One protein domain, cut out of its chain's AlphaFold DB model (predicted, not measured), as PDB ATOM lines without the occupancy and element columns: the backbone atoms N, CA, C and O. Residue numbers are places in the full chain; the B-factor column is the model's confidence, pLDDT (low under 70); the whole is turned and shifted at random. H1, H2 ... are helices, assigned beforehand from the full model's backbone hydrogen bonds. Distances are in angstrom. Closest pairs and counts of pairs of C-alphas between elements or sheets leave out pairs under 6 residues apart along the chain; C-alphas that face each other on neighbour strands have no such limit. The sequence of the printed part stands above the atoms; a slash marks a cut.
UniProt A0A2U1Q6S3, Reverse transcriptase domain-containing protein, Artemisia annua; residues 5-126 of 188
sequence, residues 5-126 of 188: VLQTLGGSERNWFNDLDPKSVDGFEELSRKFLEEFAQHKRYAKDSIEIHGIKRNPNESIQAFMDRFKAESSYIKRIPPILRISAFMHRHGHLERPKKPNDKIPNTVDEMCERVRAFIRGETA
ATOM      1  N   VAL A   5     -18.991  19.640 -40.573       57.06
ATOM      2  CA  VAL A   5     -17.930  18.676 -40.913       57.06
ATOM      3  C   VAL A   5     -17.046  18.394 -39.689       57.06
ATOM      4  O   VAL A   5     -16.641  17.258 -39.456       57.06
ATOM      5  N   LEU A   6     -16.840  19.396 -38.830       53.25
ATOM      6  CA  LEU A   6     -16.093  19.265 -37.576       53.25
ATOM      7  C   LEU A   6     -16.753  18.333 -36.548       53.25
ATOM      8  O   LEU A   6     -16.051  17.809 -35.686       53.25
ATOM      9  N   GLN A   7     -18.071  18.114 -36.620       58.62
ATOM     10  CA  GLN A   7     -18.770  17.200 -35.709       58.62
ATOM     11  C   GLN A   7     -18.603  15.731 -36.118       58.62
ATOM     12  O   GLN A   7     -18.754  14.839 -35.286       58.62
ATOM     13  N   THR A   8     -18.272  15.473 -37.386       60.66
ATOM     14  CA  THR A   8     -18.066  14.118 -37.922       60.66
ATOM     15  C   THR A   8     -16.596  13.679 -37.879       60.66
ATOM     16  O   THR A   8     -16.311  12.485 -37.962       60.66
ATOM     17  N   LEU A   9     -15.654  14.619 -37.723       61.03
ATOM     18  CA  LEU A   9     -14.213  14.352 -37.665       61.03
ATOM     19  C   LEU A   9     -13.741  14.152 -36.212       61.03
ATOM     20  O   LEU A   9     -13.746  15.074 -35.396       61.03
ATOM     21  N   GLY A  10     -13.307  12.933 -35.887       64.25
ATOM     22  CA  GLY A  10     -12.675  12.594 -34.608       64.25
ATOM     23  C   GLY A  10     -11.150  12.535 -34.712       64.25
ATOM     24  O   GLY A  10     -10.609  12.458 -35.805       64.25
ATOM     25  N   GLY A  11     -10.451  12.550 -33.574       71.00
ATOM     26  CA  GLY A  11      -9.029  12.189 -33.496       71.00
ATOM     27  C   GLY A  11      -8.094  12.951 -34.446       71.00
ATOM     28  O   GLY A  11      -8.036  14.179 -34.439       71.00
ATOM     29  N   SER A  12      -7.324  12.191 -35.219       62.25
ATOM     30  CA  SER A  12      -6.241  12.638 -36.101       62.25
ATOM     31  C   SER A  12      -6.724  13.554 -37.225       62.25
ATOM     32  O   SER A  12      -6.061  14.523 -37.580       62.25
ATOM     33  N   GLU A  13      -7.909  13.267 -37.754       68.62
ATOM     34  CA  GLU A  13      -8.544  13.991 -38.847       68.62
ATOM     35  C   GLU A  13      -8.983  15.396 -38.409       68.62
ATOM     36  O   GLU A  13      -8.959  16.338 -39.201       68.62
ATOM     37  N   ARG A  14      -9.321  15.564 -37.124       72.75
ATOM     38  CA  ARG A  14      -9.621  16.874 -36.536       72.75
ATOM     39  C   ARG A  14      -8.364  17.722 -36.351       72.75
ATOM     40  O   ARG A  14      -8.418  18.926 -36.576       72.75
ATOM     41  N   ASN A  15      -7.248  17.107 -35.959       72.94
ATOM     42  CA  ASN A  15      -5.967  17.809 -35.839       72.94
ATOM     43  C   ASN A  15      -5.493  18.305 -37.207       72.94
ATOM     44  O   ASN A  15      -5.221  19.489 -37.348       72.94
ATOM     45  N   TRP A  16      -5.533  17.442 -38.231       79.50
ATOM     46  CA  TRP A  16      -5.235  17.846 -39.606       79.50
ATOM     47  C   TRP A  16      -6.108  19.019 -40.073       79.50
ATOM     48  O   TRP A  16      -5.592  19.982 -40.631       79.50
ATOM     49  N   PHE A  17      -7.422  18.966 -39.823       72.25
ATOM     50  CA  PHE A  17      -8.324  20.047 -40.219       72.25
ATOM     51  C   PHE A  17      -7.979  21.378 -39.526       72.25
ATOM     52  O   PHE A  17      -8.082  22.430 -40.149       72.25
ATOM     53  N   ASN A  18      -7.551  21.341 -38.260       75.75
ATOM     54  CA  ASN A  18      -7.118  22.532 -37.520       75.75
ATOM     55  C   ASN A  18      -5.758  23.076 -37.994       75.75
ATOM     56  O   ASN A  18      -5.504  24.267 -37.831       75.75
ATOM     57  N   ASP A  19      -4.905  22.221 -38.564       75.62
ATOM     58  CA  ASP A  19      -3.591  22.588 -39.107       75.62
ATOM     59  C   ASP A  19      -3.676  23.163 -40.538       75.62
ATOM     60  O   ASP A  19      -2.679  23.655 -41.074       75.62
ATOM     61  N   LEU A  20      -4.853  23.124 -41.177       76.62
ATOM     62  CA  LEU A  20      -5.068  23.760 -42.475       76.62
ATOM     63  C   LEU A  20      -5.003  25.283 -42.343       76.62
ATOM     64  O   LEU A  20      -5.707  25.880 -41.531       76.62
ATOM     65  N   ASP A  21      -4.220  25.929 -43.212       73.12
ATOM     66  CA  ASP A  21      -4.247  27.386 -43.328       73.12
ATOM     67  C   ASP A  21      -5.656  27.821 -43.781       73.12
ATOM     68  O   ASP A  21      -6.090  27.403 -44.868       73.12
ATOM     69  N   PRO A  22      -6.360  28.664 -42.996       64.75
ATOM     70  CA  PRO A  22      -7.690  29.168 -43.331       64.75
ATOM     71  C   PRO A  22      -7.761  29.875 -44.689       64.75
ATOM     72  O   PRO A  22      -8.837  29.959 -45.271       64.75
ATOM     73  N   LYS A  23      -6.631  30.386 -45.198       67.31
ATOM     74  CA  LYS A  23      -6.527  31.050 -46.507       67.31
ATOM     75  C   LYS A  23      -6.234  30.096 -47.664       67.31
ATOM     76  O   LYS A  23      -6.112  30.547 -48.793       67.31
ATOM     77  N   SER A  24      -6.045  28.805 -47.390       65.25
ATOM     78  CA  SER A  24      -5.699  27.802 -48.405       65.25
ATOM     79  C   SER A  24      -6.890  26.960 -48.863       65.25
ATOM     80  O   SER A  24      -6.708  26.011 -49.626       65.25
ATOM     81  N   VAL A  25      -8.086  27.224 -48.339       73.94
ATOM     82  CA  VAL A  25      -9.293  26.451 -48.630       73.94
ATOM     83  C   VAL A  25     -10.374  27.420 -49.079       73.94
ATOM     84  O   VAL A  25     -11.121  27.956 -48.265       73.94
ATOM     85  N   ASP A  26     -10.459  27.615 -50.391       75.56
ATOM     86  CA  ASP A  26     -11.386  28.581 -50.990       75.56
ATOM     87  C   ASP A  26     -12.829  28.047 -51.070       75.56
ATOM     88  O   ASP A  26     -13.768  28.779 -51.388       75.56
ATOM     89  N   GLY A  27     -13.046  26.768 -50.733       80.94
ATOM     90  CA  GLY A  27     -14.373  26.165 -50.693       80.94
ATOM     91  C   GLY A  27     -14.389  24.681 -50.326       80.94
ATOM     92  O   GLY A  27     -13.360  24.050 -50.081       80.94
ATOM     93  N   PHE A  28     -15.597  24.107 -50.304       77.44
ATOM     94  CA  PHE A  28     -15.817  22.694 -49.971       77.44
ATOM     95  C   PHE A  28     -15.103  21.737 -50.936       77.44
ATOM     96  O   PHE A  28     -14.597  20.704 -50.511       77.44
ATOM     97  N   GLU A  29     -15.025  22.087 -52.220       79.94
ATOM     98  CA  GLU A  29     -14.342  21.276 -53.230       79.94
ATOM     99  C   GLU A  29     -12.847  21.122 -52.911       79.94
ATOM    100  O   GLU A  29     -12.335  20.003 -52.853       79.94
ATOM    101  N   GLU A  30     -12.166  22.218 -52.575       79.88
ATOM    102  CA  GLU A  30     -10.755  22.195 -52.193       79.88
ATOM    103  C   GLU A  30     -10.519  21.467 -50.866       79.88
ATOM    104  O   GLU A  30      -9.576  20.680 -50.748       79.88
ATOM    105  N   LEU A  31     -11.413  21.651 -49.890       82.06
ATOM    106  CA  LEU A  31     -11.383  20.892 -48.643       82.06
ATOM    107  C   LEU A  31     -11.510  19.386 -48.902       82.06
ATOM    108  O   LEU A  31     -10.742  18.595 -48.356       82.06
ATOM    109  N   SER A  32     -12.467  18.987 -49.744       81.75
ATOM    110  CA  SER A  32     -12.720  17.584 -50.073       81.75
ATOM    111  C   SER A  32     -11.531  16.946 -50.792       81.75
ATOM    112  O   SER A  32     -11.133  15.831 -50.456       81.75
ATOM    113  N   ARG A  33     -10.893  17.684 -51.710       83.62
ATOM    114  CA  ARG A  33      -9.676  17.261 -52.405       83.62
ATOM    115  C   ARG A  33      -8.532  17.024 -51.422       83.62
ATOM    116  O   ARG A  33      -7.959  15.937 -51.418       83.62
ATOM    117  N   LYS A  34      -8.246  17.994 -50.547       82.50
ATOM    118  CA  LYS A  34      -7.184  17.873 -49.536       82.50
ATOM    119  C   LYS A  34      -7.462  16.747 -48.538       82.50
ATOM    120  O   LYS A  34      -6.556  15.992 -48.204       82.50
ATOM    121  N   PHE A  35      -8.715  16.572 -48.121       80.44
ATOM    122  CA  PHE A  35      -9.107  15.463 -47.251       80.44
ATOM    123  C   PHE A  35      -8.876  14.101 -47.915       80.44
ATOM    124  O   PHE A  35      -8.344  13.187 -47.290       80.44
ATOM    125  N   LEU A  36      -9.246  13.950 -49.190       82.88
ATOM    126  CA  LEU A  36      -9.004  12.716 -49.940       82.88
ATOM    127  C   LEU A  36      -7.507  12.450 -50.132       82.88
ATOM    128  O   LEU A  36      -7.083  11.299 -50.028       82.88
ATOM    129  N   GLU A  37      -6.714  13.492 -50.381       83.31
ATOM    130  CA  GLU A  37      -5.255  13.403 -50.468       83.31
ATOM    131  C   GLU A  37      -4.649  12.917 -49.143       83.31
ATOM    132  O   GLU A  37      -3.894  11.943 -49.144       83.31
ATOM    133  N   GLU A  38      -5.025  13.510 -48.010       80.25
ATOM    134  CA  GLU A  38      -4.558  13.080 -46.687       80.25
ATOM    135  C   GLU A  38      -5.039  11.687 -46.302       80.25
ATOM    136  O   GLU A  38      -4.269  10.859 -45.819       80.25
ATOM    137  N   PHE A  39      -6.301  11.364 -46.566       76.25
ATOM    138  CA  PHE A  39      -6.830  10.040 -46.274       76.25
ATOM    139  C   PHE A  39      -6.144   8.959 -47.121       76.25
ATOM    140  O   PHE A  39      -5.844   7.860 -46.637       76.25
ATOM    141  N   ALA A  40      -5.840   9.270 -48.384       77.19
ATOM    142  CA  ALA A  40      -5.032   8.410 -49.235       77.19
ATOM    143  C   ALA A  40      -3.601   8.271 -48.696       77.19
ATOM    144  O   ALA A  40      -3.050   7.170 -48.743       77.19
ATOM    145  N   GLN A  41      -3.002   9.334 -48.153       70.19
ATOM    146  CA  GLN A  41      -1.700   9.266 -47.483       70.19
ATOM    147  C   GLN A  41      -1.750   8.383 -46.228       70.19
ATOM    148  O   GLN A  41      -0.952   7.454 -46.116       70.19
ATOM    149  N   HIS A  42      -2.732   8.576 -45.343       70.81
ATOM    150  CA  HIS A  42      -2.943   7.761 -44.141       70.81
ATOM    151  C   HIS A  42      -3.068   6.267 -44.461       70.81
ATOM    152  O   HIS A  42      -2.367   5.440 -43.874       70.81
ATOM    153  N   LYS A  43      -3.905   5.898 -45.442       73.31
ATOM    154  CA  LYS A  43      -4.038   4.495 -45.873       73.31
ATOM    155  C   LYS A  43      -2.723   3.899 -46.377       73.31
ATOM    156  O   LYS A  43      -2.480   2.707 -46.194       73.31
ATOM    157  N   ARG A  44      -1.884   4.708 -47.022       69.56
ATOM    158  CA  ARG A  44      -0.587   4.269 -47.554       69.56
ATOM    159  C   ARG A  44       0.446   4.110 -46.443       69.56
ATOM    160  O   ARG A  44       1.125   3.094 -46.429       69.56
ATOM    161  N   TYR A  45       0.488   5.015 -45.462       69.00
ATOM    162  CA  TYR A  45       1.358   4.863 -44.290       69.00
ATOM    163  C   TYR A  45       1.013   3.631 -43.455       69.00
ATOM    164  O   TYR A  45       1.919   2.942 -42.993       69.00
ATOM    165  N   ALA A  46      -0.274   3.306 -43.307       69.38
ATOM    166  CA  ALA A  46      -0.690   2.076 -42.638       69.38
ATOM    167  C   ALA A  46      -0.135   0.829 -43.351       69.38
ATOM    168  O   ALA A  46       0.370  -0.086 -42.703       69.38
ATOM    169  N   LYS A  47      -0.172   0.814 -44.689       74.81
ATOM    170  CA  LYS A  47       0.384  -0.276 -45.499       74.81
ATOM    171  C   LYS A  47       1.907  -0.365 -45.365       74.81
ATOM    172  O   LYS A  47       2.422  -1.424 -45.018       74.81
ATOM    173  N   ASP A  48       2.606   0.745 -45.574       74.31
ATOM    174  CA  ASP A  48       4.069   0.807 -45.513       74.31
ATOM    175  C   ASP A  48       4.581   0.436 -44.101       74.31
ATOM    176  O   ASP A  48       5.582  -0.266 -43.953       74.31
ATOM    177  N   SER A  49       3.855   0.829 -43.046       72.88
ATOM    178  CA  SER A  49       4.134   0.442 -41.655       72.88
ATOM    179  C   SER A  49       4.050  -1.076 -41.448       72.88
ATOM    180  O   SER A  49       4.945  -1.681 -40.852       72.88
ATOM    181  N   ILE A  50       3.016  -1.727 -41.988       78.25
ATOM    182  CA  ILE A  50       2.890  -3.191 -41.935       78.25
ATOM    183  C   ILE A  50       4.060  -3.858 -42.668       78.25
ATOM    184  O   ILE A  50       4.638  -4.809 -42.143       78.25
ATOM    185  N   GLU A  51       4.438  -3.347 -43.843       81.31
ATOM    186  CA  GLU A  51       5.545  -3.885 -44.644       81.31
ATOM    187  C   GLU A  51       6.885  -3.798 -43.902       81.31
ATOM    188  O   GLU A  51       7.579  -4.808 -43.776       81.31
ATOM    189  N   ILE A  52       7.227  -2.644 -43.315       84.38
ATOM    190  CA  ILE A  52       8.500  -2.497 -42.591       84.38
ATOM    191  C   ILE A  52       8.547  -3.319 -41.302       84.38
ATOM    192  O   ILE A  52       9.583  -3.890 -40.958       84.38
ATOM    193  N   HIS A  53       7.420  -3.444 -40.601       82.19
ATOM    194  CA  HIS A  53       7.303  -4.333 -39.450       82.19
ATOM    195  C   HIS A  53       7.290  -5.819 -39.860       82.19
ATOM    196  O   HIS A  53       7.517  -6.689 -39.010       82.19
ATOM    197  N   GLY A  54       7.046  -6.126 -41.134       82.12
ATOM    198  CA  GLY A  54       7.151  -7.460 -41.720       82.12
ATOM    199  C   GLY A  54       8.591  -7.962 -41.856       82.12
ATOM    200  O   GLY A  54       8.805  -9.175 -41.838       82.12
ATOM    201  N   ILE A  55       9.577  -7.060 -41.899       86.44
ATOM    202  CA  ILE A  55      11.002  -7.400 -41.995       86.44
ATOM    203  C   ILE A  55      11.483  -7.939 -40.640       86.44
ATOM    204  O   ILE A  55      11.837  -7.196 -39.721       86.44
ATOM    205  N   LYS A  56      11.452  -9.262 -40.487       85.06
ATOM    206  CA  LYS A  56      11.844  -9.965 -39.258       85.06
ATOM    207  C   LYS A  56      13.243 -10.550 -39.395       85.06
ATOM    208  O   LYS A  56      13.618 -11.008 -40.473       85.06
ATOM    209  N   ARG A  57      13.985 -10.578 -38.287       82.62
ATOM    210  CA  ARG A  57      15.252 -11.309 -38.189       82.62
ATOM    211  C   ARG A  57      14.981 -12.811 -38.235       82.62
ATOM    212  O   ARG A  57      14.080 -13.290 -37.546       82.62
ATOM    213  N   ASN A  58      15.764 -13.541 -39.022       85.56
ATOM    214  CA  ASN A  58      15.673 -14.999 -39.067       85.56
ATOM    215  C   ASN A  58      16.406 -15.628 -37.861       85.56
ATOM    216  O   ASN A  58      17.393 -15.057 -37.397       85.56
ATOM    217  N   PRO A  59      15.993 -16.815 -37.368       78.25
ATOM    218  CA  PRO A  59      16.587 -17.434 -36.173       78.25
ATOM    219  C   PRO A  59      18.108 -17.646 -36.243       78.25
ATOM    220  O   PRO A  59      18.796 -17.486 -35.242       78.25
ATOM    221  N   ASN A  60      18.631 -17.944 -37.434       84.50
ATOM    222  CA  ASN A  60      20.051 -18.243 -37.664       84.50
ATOM    223  C   ASN A  60      20.816 -17.072 -38.303       84.50
ATOM    224  O   ASN A  60      21.948 -17.228 -38.753       84.50
ATOM    225  N   GLU A  61      20.192 -15.900 -38.404       83.62
ATOM    226  CA  GLU A  61      20.792 -14.723 -39.023       83.62
ATOM    227  C   GLU A  61      21.540 -13.901 -37.973       83.62
ATOM    228  O   GLU A  61      21.005 -13.593 -36.901       83.62
ATOM    229  N   SER A  62      22.789 -13.533 -38.269       84.38
ATOM    230  CA  SER A  62      23.557 -12.634 -37.408       84.38
ATOM    231  C   SER A  62      22.933 -11.236 -37.399       84.38
ATOM    232  O   SER A  62      22.240 -10.833 -38.331       84.38
ATOM    233  N   ILE A  63      23.189 -10.467 -36.344       81.62
ATOM    234  CA  ILE A  63      22.650  -9.105 -36.211       81.62
ATOM    235  C   ILE A  63      23.129  -8.217 -37.367       81.62
ATOM    236  O   ILE A  63      22.351  -7.437 -37.912       81.62
ATOM    237  N   GLN A  64      24.389  -8.384 -37.774       83.38
ATOM    238  CA  GLN A  64      24.980  -7.680 -38.908       83.38
ATOM    239  C   GLN A  64      24.275  -8.032 -40.223       83.38
ATOM    240  O   GLN A  64      23.843  -7.132 -40.938       83.38
ATOM    241  N   ALA A  65      24.083  -9.327 -40.505       86.69
ATOM    242  CA  ALA A  65      23.397  -9.777 -41.716       86.69
ATOM    243  C   ALA A  65      21.944  -9.278 -41.766       86.69
ATOM    244  O   ALA A  65      21.484  -8.798 -42.802       86.69
ATOM    245  N   PHE A  66      21.252  -9.300 -40.622       87.75
ATOM    246  CA  PHE A  66      19.916  -8.727 -40.506       87.75
ATOM    247  C   PHE A  66      19.911  -7.217 -40.752       87.75
ATOM    248  O   PHE A  66      19.027  -6.728 -41.443       87.75
ATOM    249  N   MET A  67      20.876  -6.467 -40.213       87.25
ATOM    250  CA  MET A  67      20.967  -5.020 -40.422       87.25
ATOM    251  C   MET A  67      21.166  -4.676 -41.903       87.25
ATOM    252  O   MET A  67      20.481  -3.789 -42.416       87.25
ATOM    253  N   ASP A  68      22.057  -5.386 -42.592       88.69
ATOM    254  CA  ASP A  68      22.325  -5.160 -44.013       88.69
ATOM    255  C   ASP A  68      21.083  -5.472 -44.862       88.69
ATOM    256  O   ASP A  68      20.680  -4.664 -45.709       88.69
ATOM    257  N   ARG A  69      20.396  -6.581 -44.560       92.44
ATOM    258  CA  ARG A  69      19.129  -6.946 -45.204       92.44
ATOM    259  C   ARG A  69      18.011  -5.955 -44.892       92.44
ATOM    260  O   ARG A  69      17.328  -5.503 -45.805       92.44
ATOM    261  N   PHE A  70      17.852  -5.557 -43.633       89.38
ATOM    262  CA  PHE A  70      16.859  -4.573 -43.209       89.38
ATOM    263  C   PHE A  70      17.081  -3.229 -43.903       89.38
ATOM    264  O   PHE A  70      16.123  -2.607 -44.362       89.38
ATOM    265  N   LYS A  71      18.334  -2.777 -44.034       87.88
ATOM    266  CA  LYS A  71      18.671  -1.548 -44.761       87.88
ATOM    267  C   LYS A  71      18.291  -1.659 -46.237       87.88
ATOM    268  O   LYS A  71      17.684  -0.730 -46.764       87.88
ATOM    269  N   ALA A  72      18.600  -2.785 -46.878       88.75
ATOM    270  CA  ALA A  72      18.230  -3.030 -48.265       88.75
ATOM    271  C   ALA A  72      16.703  -3.060 -48.443       88.75
ATOM    272  O   ALA A  72      16.165  -2.233 -49.175       88.75
ATOM    273  N   GLU A  73      15.994  -3.933 -47.725       88.88
ATOM    274  CA  GLU A  73      14.540  -4.113 -47.828       88.88
ATOM    275  C   GLU A  73      13.769  -2.827 -47.474       88.88
ATOM    276  O   GLU A  73      12.900  -2.395 -48.230       88.88
ATOM    277  N   SER A  74      14.135  -2.142 -46.382       86.88
ATOM    278  CA  SER A  74      13.468  -0.894 -45.976       86.88
ATOM    279  C   SER A  74      13.763   0.287 -46.906       86.88
ATOM    280  O   SER A  74      12.968   1.230 -46.961       86.88
ATOM    281  N   SER A  75      14.868   0.265 -47.665       84.25
ATOM    282  CA  SER A  75      15.189   1.329 -48.628       84.25
ATOM    283  C   SER A  75      14.197   1.393 -49.791       84.25
ATOM    284  O   SER A  75      13.904   2.489 -50.276       84.25
ATOM    285  N   TYR A  76      13.615   0.253 -50.179       84.00
ATOM    286  CA  TYR A  76      12.601   0.185 -51.231       84.00
ATOM    287  C   TYR A  76      11.270   0.810 -50.803       84.00
ATOM    288  O   TYR A  76      10.479   1.226 -51.656       84.00
ATOM    289  N   ILE A  77      11.050   0.977 -49.495       83.62
ATOM    290  CA  ILE A  77       9.860   1.624 -48.949       83.62
ATOM    291  C   ILE A  77      10.091   3.141 -48.879       83.62
ATOM    292  O   ILE A  77      10.441   3.723 -47.845       83.62
ATOM    293  N   LYS A  78       9.947   3.789 -50.043       72.94
ATOM    294  CA  LYS A  78      10.377   5.174 -50.327       72.94
ATOM    295  C   LYS A  78       9.824   6.251 -49.385       72.94
ATOM    296  O   LYS A  78      10.429   7.314 -49.296       72.94
ATOM    297  N   ARG A  79       8.679   6.030 -48.732       72.06
ATOM    298  CA  ARG A  79       7.935   7.077 -48.001       72.06
ATOM    299  C   ARG A  79       7.827   6.847 -46.493       72.06
ATOM    300  O   ARG A  79       7.051   7.528 -45.832       72.06
ATOM    301  N   ILE A  80       8.634   5.941 -45.937       74.56
ATOM    302  CA  ILE A  80       8.702   5.749 -44.484       74.56
ATOM    303  C   ILE A  80       9.707   6.729 -43.863       74.56
ATOM    304  O   ILE A  80      10.891   6.666 -44.213       74.56
ATOM    305  N   PRO A  81       9.289   7.574 -42.902       77.88
ATOM    306  CA  PRO A  81      10.200   8.449 -42.179       77.88
ATOM    307  C   PRO A  81      11.223   7.641 -41.356       77.88
ATOM    308  O   PRO A  81      10.884   6.583 -40.816       77.88
ATOM    309  N   PRO A  82      12.463   8.142 -41.189       80.56
ATOM    310  CA  PRO A  82      13.535   7.435 -40.480       80.56
ATOM    311  C   PRO A  82      13.134   6.897 -39.102       80.56
ATOM    312  O   PRO A  82      13.493   5.774 -38.761       80.56
ATOM    313  N   ILE A  83      12.321   7.645 -38.351       77.62
ATOM    314  CA  ILE A  83      11.857   7.256 -37.012       77.62
ATOM    315  C   ILE A  83      11.068   5.939 -37.003       77.62
ATOM    316  O   ILE A  83      11.238   5.122 -36.101       77.62
ATOM    317  N   LEU A  84      10.255   5.684 -38.032       80.12
ATOM    318  CA  LEU A  84       9.503   4.435 -38.152       80.12
ATOM    319  C   LEU A  84      10.419   3.272 -38.543       80.12
ATOM    320  O   LEU A  84      10.225   2.162 -38.057       80.12
ATOM    321  N   ARG A  85      11.464   3.527 -39.341       85.12
ATOM    322  CA  ARG A  85      12.483   2.512 -39.658       85.12
ATOM    323  C   ARG A  85      13.260   2.094 -38.415       85.12
ATOM    324  O   ARG A  85      13.425   0.906 -38.160       85.12
ATOM    325  N   ILE A  86      13.674   3.076 -37.619       79.56
ATOM    326  CA  ILE A  86      14.383   2.862 -36.355       79.56
ATOM    327  C   ILE A  86      13.480   2.108 -35.372       79.56
ATOM    328  O   ILE A  86      13.897   1.105 -34.801       79.56
ATOM    329  N   SER A  87      12.217   2.524 -35.230       77.19
ATOM    330  CA  SER A  87      11.232   1.845 -34.379       77.19
ATOM    331  C   SER A  87      11.008   0.385 -34.792       77.19
ATOM    332  O   SER A  87      11.092  -0.521 -33.957       77.19
ATOM    333  N   ALA A  88      10.791   0.129 -36.086       82.38
ATOM    334  CA  ALA A  88      10.576  -1.216 -36.613       82.38
ATOM    335  C   ALA A  88      11.775  -2.138 -36.357       82.38
ATOM    336  O   ALA A  88      11.589  -3.273 -35.912       82.38
ATOM    337  N   PHE A  89      12.994  -1.632 -36.557       82.31
ATOM    338  CA  PHE A  89      14.222  -2.364 -36.267       82.31
ATOM    339  C   PHE A  89      14.359  -2.690 -34.770       82.31
ATOM    340  O   PHE A  89      14.555  -3.849 -34.397       82.31
ATOM    341  N   MET A  90      14.184  -1.694 -33.895       75.56
ATOM    342  CA  MET A  90      14.332  -1.851 -32.442       75.56
ATOM    343  C   MET A  90      13.310  -2.829 -31.851       75.56
ATOM    344  O   MET A  90      13.658  -3.659 -31.010       75.56
ATOM    345  N   HIS A  91      12.064  -2.785 -32.327       71.94
ATOM    346  CA  HIS A  91      11.002  -3.681 -31.868       71.94
ATOM    347  C   HIS A  91      11.240  -5.151 -32.263       71.94
ATOM    348  O   HIS A  91      10.795  -6.059 -31.564       71.94
ATOM    349  N   ARG A  92      11.947  -5.410 -33.372       71.50
ATOM    350  CA  ARG A  92      12.245  -6.766 -33.867       71.50
ATOM    351  C   ARG A  92      13.559  -7.330 -33.342       71.50
ATOM    352  O   ARG A  92      13.695  -8.547 -33.267       71.50
ATOM    353  N   HIS A  93      14.505  -6.464 -32.990       63.78
ATOM    354  CA  HIS A  93      15.811  -6.879 -32.498       63.78
ATOM    355  C   HIS A  93      15.888  -6.974 -30.968       63.78
ATOM    356  O   HIS A  93      16.770  -7.655 -30.464       63.78
ATOM    357  N   GLY A  94      14.981  -6.330 -30.220       56.47
ATOM    358  CA  GLY A  94      14.705  -6.640 -28.808       56.47
ATOM    359  C   GLY A  94      15.894  -6.651 -27.834       56.47
ATOM    360  O   GLY A  94      15.741  -7.161 -26.732       56.47
ATOM    361  N   HIS A  95      17.067  -6.144 -28.220       52.31
ATOM    362  CA  HIS A  95      18.284  -6.133 -27.402       52.31
ATOM    363  C   HIS A  95      19.375  -5.208 -27.984       52.31
ATOM    364  O   HIS A  95      20.559  -5.422 -27.751       52.31
ATOM    365  N   LEU A  96      19.039  -4.155 -28.742       52.44
ATOM    366  CA  LEU A  96      19.974  -3.021 -28.749       52.44
ATOM    367  C   LEU A  96      19.751  -2.343 -27.414       52.44
ATOM    368  O   LEU A  96      18.666  -1.812 -27.180       52.44
ATOM    369  N   GLU A  97      20.709  -2.536 -26.515       50.06
ATOM    370  CA  GLU A  97      20.602  -2.227 -25.099       50.06
ATOM    371  C   GLU A  97      19.826  -0.933 -24.884       50.06
ATOM    372  O   GLU A  97      20.148   0.113 -25.456       50.06
ATOM    373  N   ARG A  98      18.766  -1.035 -24.072       49.50
ATOM    374  CA  ARG A  98      18.112   0.143 -23.505       49.50
ATOM    375  C   ARG A  98      19.216   1.096 -23.048       49.50
ATOM    376  O   ARG A  98      20.188   0.591 -22.481       49.50
ATOM    377  N   PRO A  99      19.077   2.411 -23.282       49.50
ATOM    378  CA  PRO A  99      20.088   3.387 -22.901       49.50
ATOM    379  C   PRO A  99      20.563   3.093 -21.472       49.50
ATOM    380  O   PRO A  99      19.799   3.242 -20.520       49.50
ATOM    381  N   LYS A 100      21.795   2.582 -21.321       53.50
ATOM    382  CA  LYS A 100      22.344   2.209 -20.003       53.50
ATOM    383  C   LYS A 100      22.642   3.467 -19.190       53.50
ATOM    384  O   LYS A 100      22.800   3.406 -17.974       53.50
ATOM    385  N   LYS A 101      22.737   4.611 -19.875       52.75
ATOM    386  CA  LYS A 101      23.007   5.928 -19.315       52.75
ATOM    387  C   LYS A 101      21.943   6.923 -19.789       52.75
ATOM    388  O   LYS A 101      21.524   6.852 -20.942       52.75
ATOM    389  N   PRO A 102      21.580   7.922 -18.970       41.91
ATOM    390  CA  PRO A 102      20.594   8.946 -19.335       41.91
ATOM    391  C   PRO A 102      20.978   9.807 -20.560       41.91
ATOM    392  O   PRO A 102      20.125  10.510 -21.090       41.91
ATOM    393  N   ASN A 103      22.226   9.724 -21.044       48.88
ATOM    394  CA  ASN A 103      22.717  10.426 -22.239       48.88
ATOM    395  C   ASN A 103      22.772   9.570 -23.520       48.88
ATOM    396  O   ASN A 103      23.197  10.073 -24.564       48.88
ATOM    397  N   ASP A 104      22.351   8.306 -23.481       58.31
ATOM    398  CA  ASP A 104      22.210   7.494 -24.692       58.31
ATOM    399  C   ASP A 104      20.982   7.986 -25.476       58.31
ATOM    400  O   ASP A 104      19.851   7.544 -25.278       58.31
ATOM    401  N   LYS A 105      21.200   8.965 -26.360       62.44
ATOM    402  CA  LYS A 105      20.151   9.542 -27.213       62.44
ATOM    403  C   LYS A 105      19.508   8.445 -28.058       62.44
ATOM    404  O   LYS A 105      20.224   7.674 -28.679       62.44
ATOM    405  N   ILE A 106      18.186   8.383 -28.156       63.34
ATOM    406  CA  ILE A 106      17.533   7.508 -29.142       63.34
ATOM    407  C   ILE A 106      18.091   7.864 -30.537       63.34
ATOM    408  O   ILE A 106      18.251   9.055 -30.812       63.34
ATOM    409  N   PRO A 107      18.467   6.883 -31.385       67.69
ATOM    410  CA  PRO A 107      18.924   7.195 -32.732       67.69
ATOM    411  C   PRO A 107      17.836   7.971 -33.465       67.69
ATOM    412  O   PRO A 107      16.693   7.523 -33.520       67.69
ATOM    413  N   ASN A 108      18.202   9.116 -34.029       73.88
ATOM    414  CA  ASN A 108      17.293   9.934 -34.830       73.88
ATOM    415  C   ASN A 108      17.452   9.645 -36.329       73.88
ATOM    416  O   ASN A 108      16.601  10.024 -37.135       73.88
ATOM    417  N   THR A 109      18.524   8.942 -36.707       78.62
ATOM    418  CA  THR A 109      18.805   8.529 -38.084       78.62
ATOM    419  C   THR A 109      19.082   7.027 -38.176       78.62
ATOM    420  O   THR A 109      19.475   6.371 -37.206       78.62
ATOM    421  N   VAL A 110      18.877   6.469 -39.373       76.50
ATOM    422  CA  VAL A 110      19.183   5.058 -39.666       76.50
ATOM    423  C   VAL A 110      20.686   4.790 -39.531       76.50
ATOM    424  O   VAL A 110      21.071   3.711 -39.092       76.50
ATOM    425  N   ASP A 111      21.542   5.768 -39.826       78.69
ATOM    426  CA  ASP A 111      22.996   5.610 -39.713       78.69
ATOM    427  C   ASP A 111      23.462   5.586 -38.250       78.69
ATOM    428  O   ASP A 111      24.263   4.726 -37.883       78.69
ATOM    429  N   GLU A 112      22.898   6.437 -37.382       78.06
ATOM    430  CA  GLU A 112      23.138   6.377 -35.930       78.06
ATOM    431  C   GLU A 112      22.694   5.036 -35.332       78.06
ATOM    432  O   GLU A 112      23.347   4.489 -34.441       78.06
ATOM    433  N   MET A 113      21.583   4.484 -35.825       82.00
ATOM    434  CA  MET A 113      21.145   3.135 -35.473       82.00
ATOM    435  C   MET A 113      22.185   2.093 -35.919       82.00
ATOM    436  O   MET A 113      22.587   1.261 -35.106       82.00
ATOM    437  N   CYS A 114      22.679   2.167 -37.161       79.31
ATOM    438  CA  CYS A 114      23.705   1.250 -37.673       79.31
ATOM    439  C   CYS A 114      25.016   1.317 -36.872       79.31
ATOM    440  O   CYS A 114      25.654   0.290 -36.640       79.31
ATOM    441  N   GLU A 115      25.436   2.510 -36.445       78.50
ATOM    442  CA  GLU A 115      26.617   2.679 -35.590       78.50
ATOM    443  C   GLU A 115      26.452   1.981 -34.239       78.50
ATOM    444  O   GLU A 115      27.379   1.314 -33.774       78.50
ATOM    445  N   ARG A 116      25.264   2.065 -33.628       75.62
ATOM    446  CA  ARG A 116      24.977   1.362 -32.369       75.62
ATOM    447  C   ARG A 116      25.001  -0.145 -32.523       75.62
ATOM    448  O   ARG A 116      25.557  -0.821 -31.667       75.62
ATOM    449  N   VAL A 117      24.434  -0.667 -33.610       77.06
ATOM    450  CA  VAL A 117      24.477  -2.104 -33.909       77.06
ATOM    451  C   VAL A 117      25.927  -2.568 -34.037       77.06
ATOM    452  O   VAL A 117      26.324  -3.551 -33.417       77.06
ATOM    453  N   ARG A 118      26.756  -1.821 -34.773       79.50
ATOM    454  CA  ARG A 118      28.183  -2.132 -34.914       79.50
ATOM    455  C   ARG A 118      28.939  -2.020 -33.593       79.50
ATOM    456  O   ARG A 118      29.793  -2.853 -33.315       79.50
ATOM    457  N   ALA A 119      28.634  -1.020 -32.768       75.88
ATOM    458  CA  ALA A 119      29.212  -0.888 -31.432       75.88
ATOM    459  C   ALA A 119      28.829  -2.063 -30.522       75.88
ATOM    460  O   ALA A 119      29.693  -2.580 -29.820       75.88
ATOM    461  N   PHE A 120      27.573  -2.509 -30.591       73.31
ATOM    462  CA  PHE A 120      27.089  -3.687 -29.882       73.31
ATOM    463  C   PHE A 120      27.861  -4.938 -30.306       73.31
ATOM    464  O   PHE A 120      28.443  -5.586 -29.451       73.31
ATOM    465  N   ILE A 121      27.990  -5.202 -31.610       77.31
ATOM    466  CA  ILE A 121      28.748  -6.355 -32.129       77.31
ATOM    467  C   ILE A 121      30.215  -6.320 -31.666       77.31
ATOM    468  O   ILE A 121      30.757  -7.341 -31.251       77.31
ATOM    469  N   ARG A 122      30.863  -5.142 -31.684       75.88
ATOM    470  CA  ARG A 122      32.246  -4.975 -31.189       75.88
ATOM    471  C   ARG A 122      32.383  -5.258 -29.687       75.88
ATOM    472  O   ARG A 122      33.427  -5.741 -29.261       75.88
ATOM    473  N   GLY A 123      31.361  -4.939 -28.892       62.88
ATOM    474  CA  GLY A 123      31.306  -5.275 -27.464       62.88
ATOM    475  C   GLY A 123      30.954  -6.744 -27.208       62.88
ATOM    476  O   GLY A 123      31.515  -7.364 -26.315       62.88
ATOM    477  N   GLU A 124      30.090  -7.330 -28.035       51.78
ATOM    478  CA  GLU A 124      29.652  -8.728 -27.964       51.78
ATOM    479  C   GLU A 124      30.808  -9.702 -28.259       51.78
ATOM    480  O   GLU A 124      30.896 -10.755 -27.636       51.78
ATOM    481  N   THR A 125      31.780  -9.331 -29.105       41.44
ATOM    482  CA  THR A 125      32.991 -10.147 -29.341       41.44
ATOM    483  C   THR A 125      33.940 -10.258 -28.140       41.44
ATOM    484  O   THR A 125      34.809 -11.128 -28.157       41.44
ATOM    485  N   ALA A 126      33.796  -9.420 -27.106       38.84
ATOM    486  CA  ALA A 126      34.587  -9.532 -25.875       38.84
ATOM    487  C   ALA A 126      33.968 -10.504 -24.849       38.84
ATOM    488  O   ALA A 126      34.705 -11.089 -24.059       38.84
TER     489      ALA A 126
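AT A GLANCE: This is residues 5 to 126 of the 188 residues of the protein "Reverse transcriptase domain-containing protein" of Artemisia annua (UniProt A0A2U1Q6S3). A long helix, H3, reaches like a shaft from two short helices, H1 and H2, near its first end to a small bundle of H4, H5 and H6 at its other end. Residues 99 to 105, between H5 and H6, stick out from the bundle. The printed part has 122 residues, with six named helices, H1 to H6 in order, and no named strand: the class is all helix. It is loose, with a radius of gyration of the C-alphas of 19.7 A, a rod spanning 65 by 31 by 21 A.

HOW THE PARTS SIT: Begin at H1, residues 5 to 8, close but not clearly touching H2, residues 11 to 19; their closest C-alphas, Leu 6 and Arg 14, are 7.0 A apart. H2 and H3, residues 28 to 54, are near each other. With residues 49 to 53 alone, H3 touches H5, residues 82 to 93: closest C-alphas His 53 and Ala 88, 5.3 A, a shallow tilt of 30 degrees, the same way. H4, residues 63 to 75, touches H6, residues 110 to 126, at Met 67 and Cys 114, closest C-alphas 7.4 A apart, a shallow tilt of 10 degrees, opposite ways. H5 touches H6 at Pro 82 and Val 110, closest C-alphas 6.2 A apart. H3 and H6 are apart. Every O i to N i+4 pair is within hydrogen-bond range in H2, H3, H4 and H5, and 12 of 13 in H6; H1 is too short for one.

IN THESE COORDINATES: Find C-alpha 28 at (-15.817, 22.694, -49.971); from there H3 runs 38.8 A to C-alpha 54 at (7.151, -7.460, -41.720). H4 is 17.9 A long and H5 16.5 A. H6 runs 25.3 A to C-alpha 126 at (34.587, -9.532, -25.875).

THE WHOLE: The C-alphas farthest apart, Gly 27 and Ala 126, are 65.5 A apart. The printed part has no cut. The H5 to H6 link is long; low pLDDT includes residues 93 to 107.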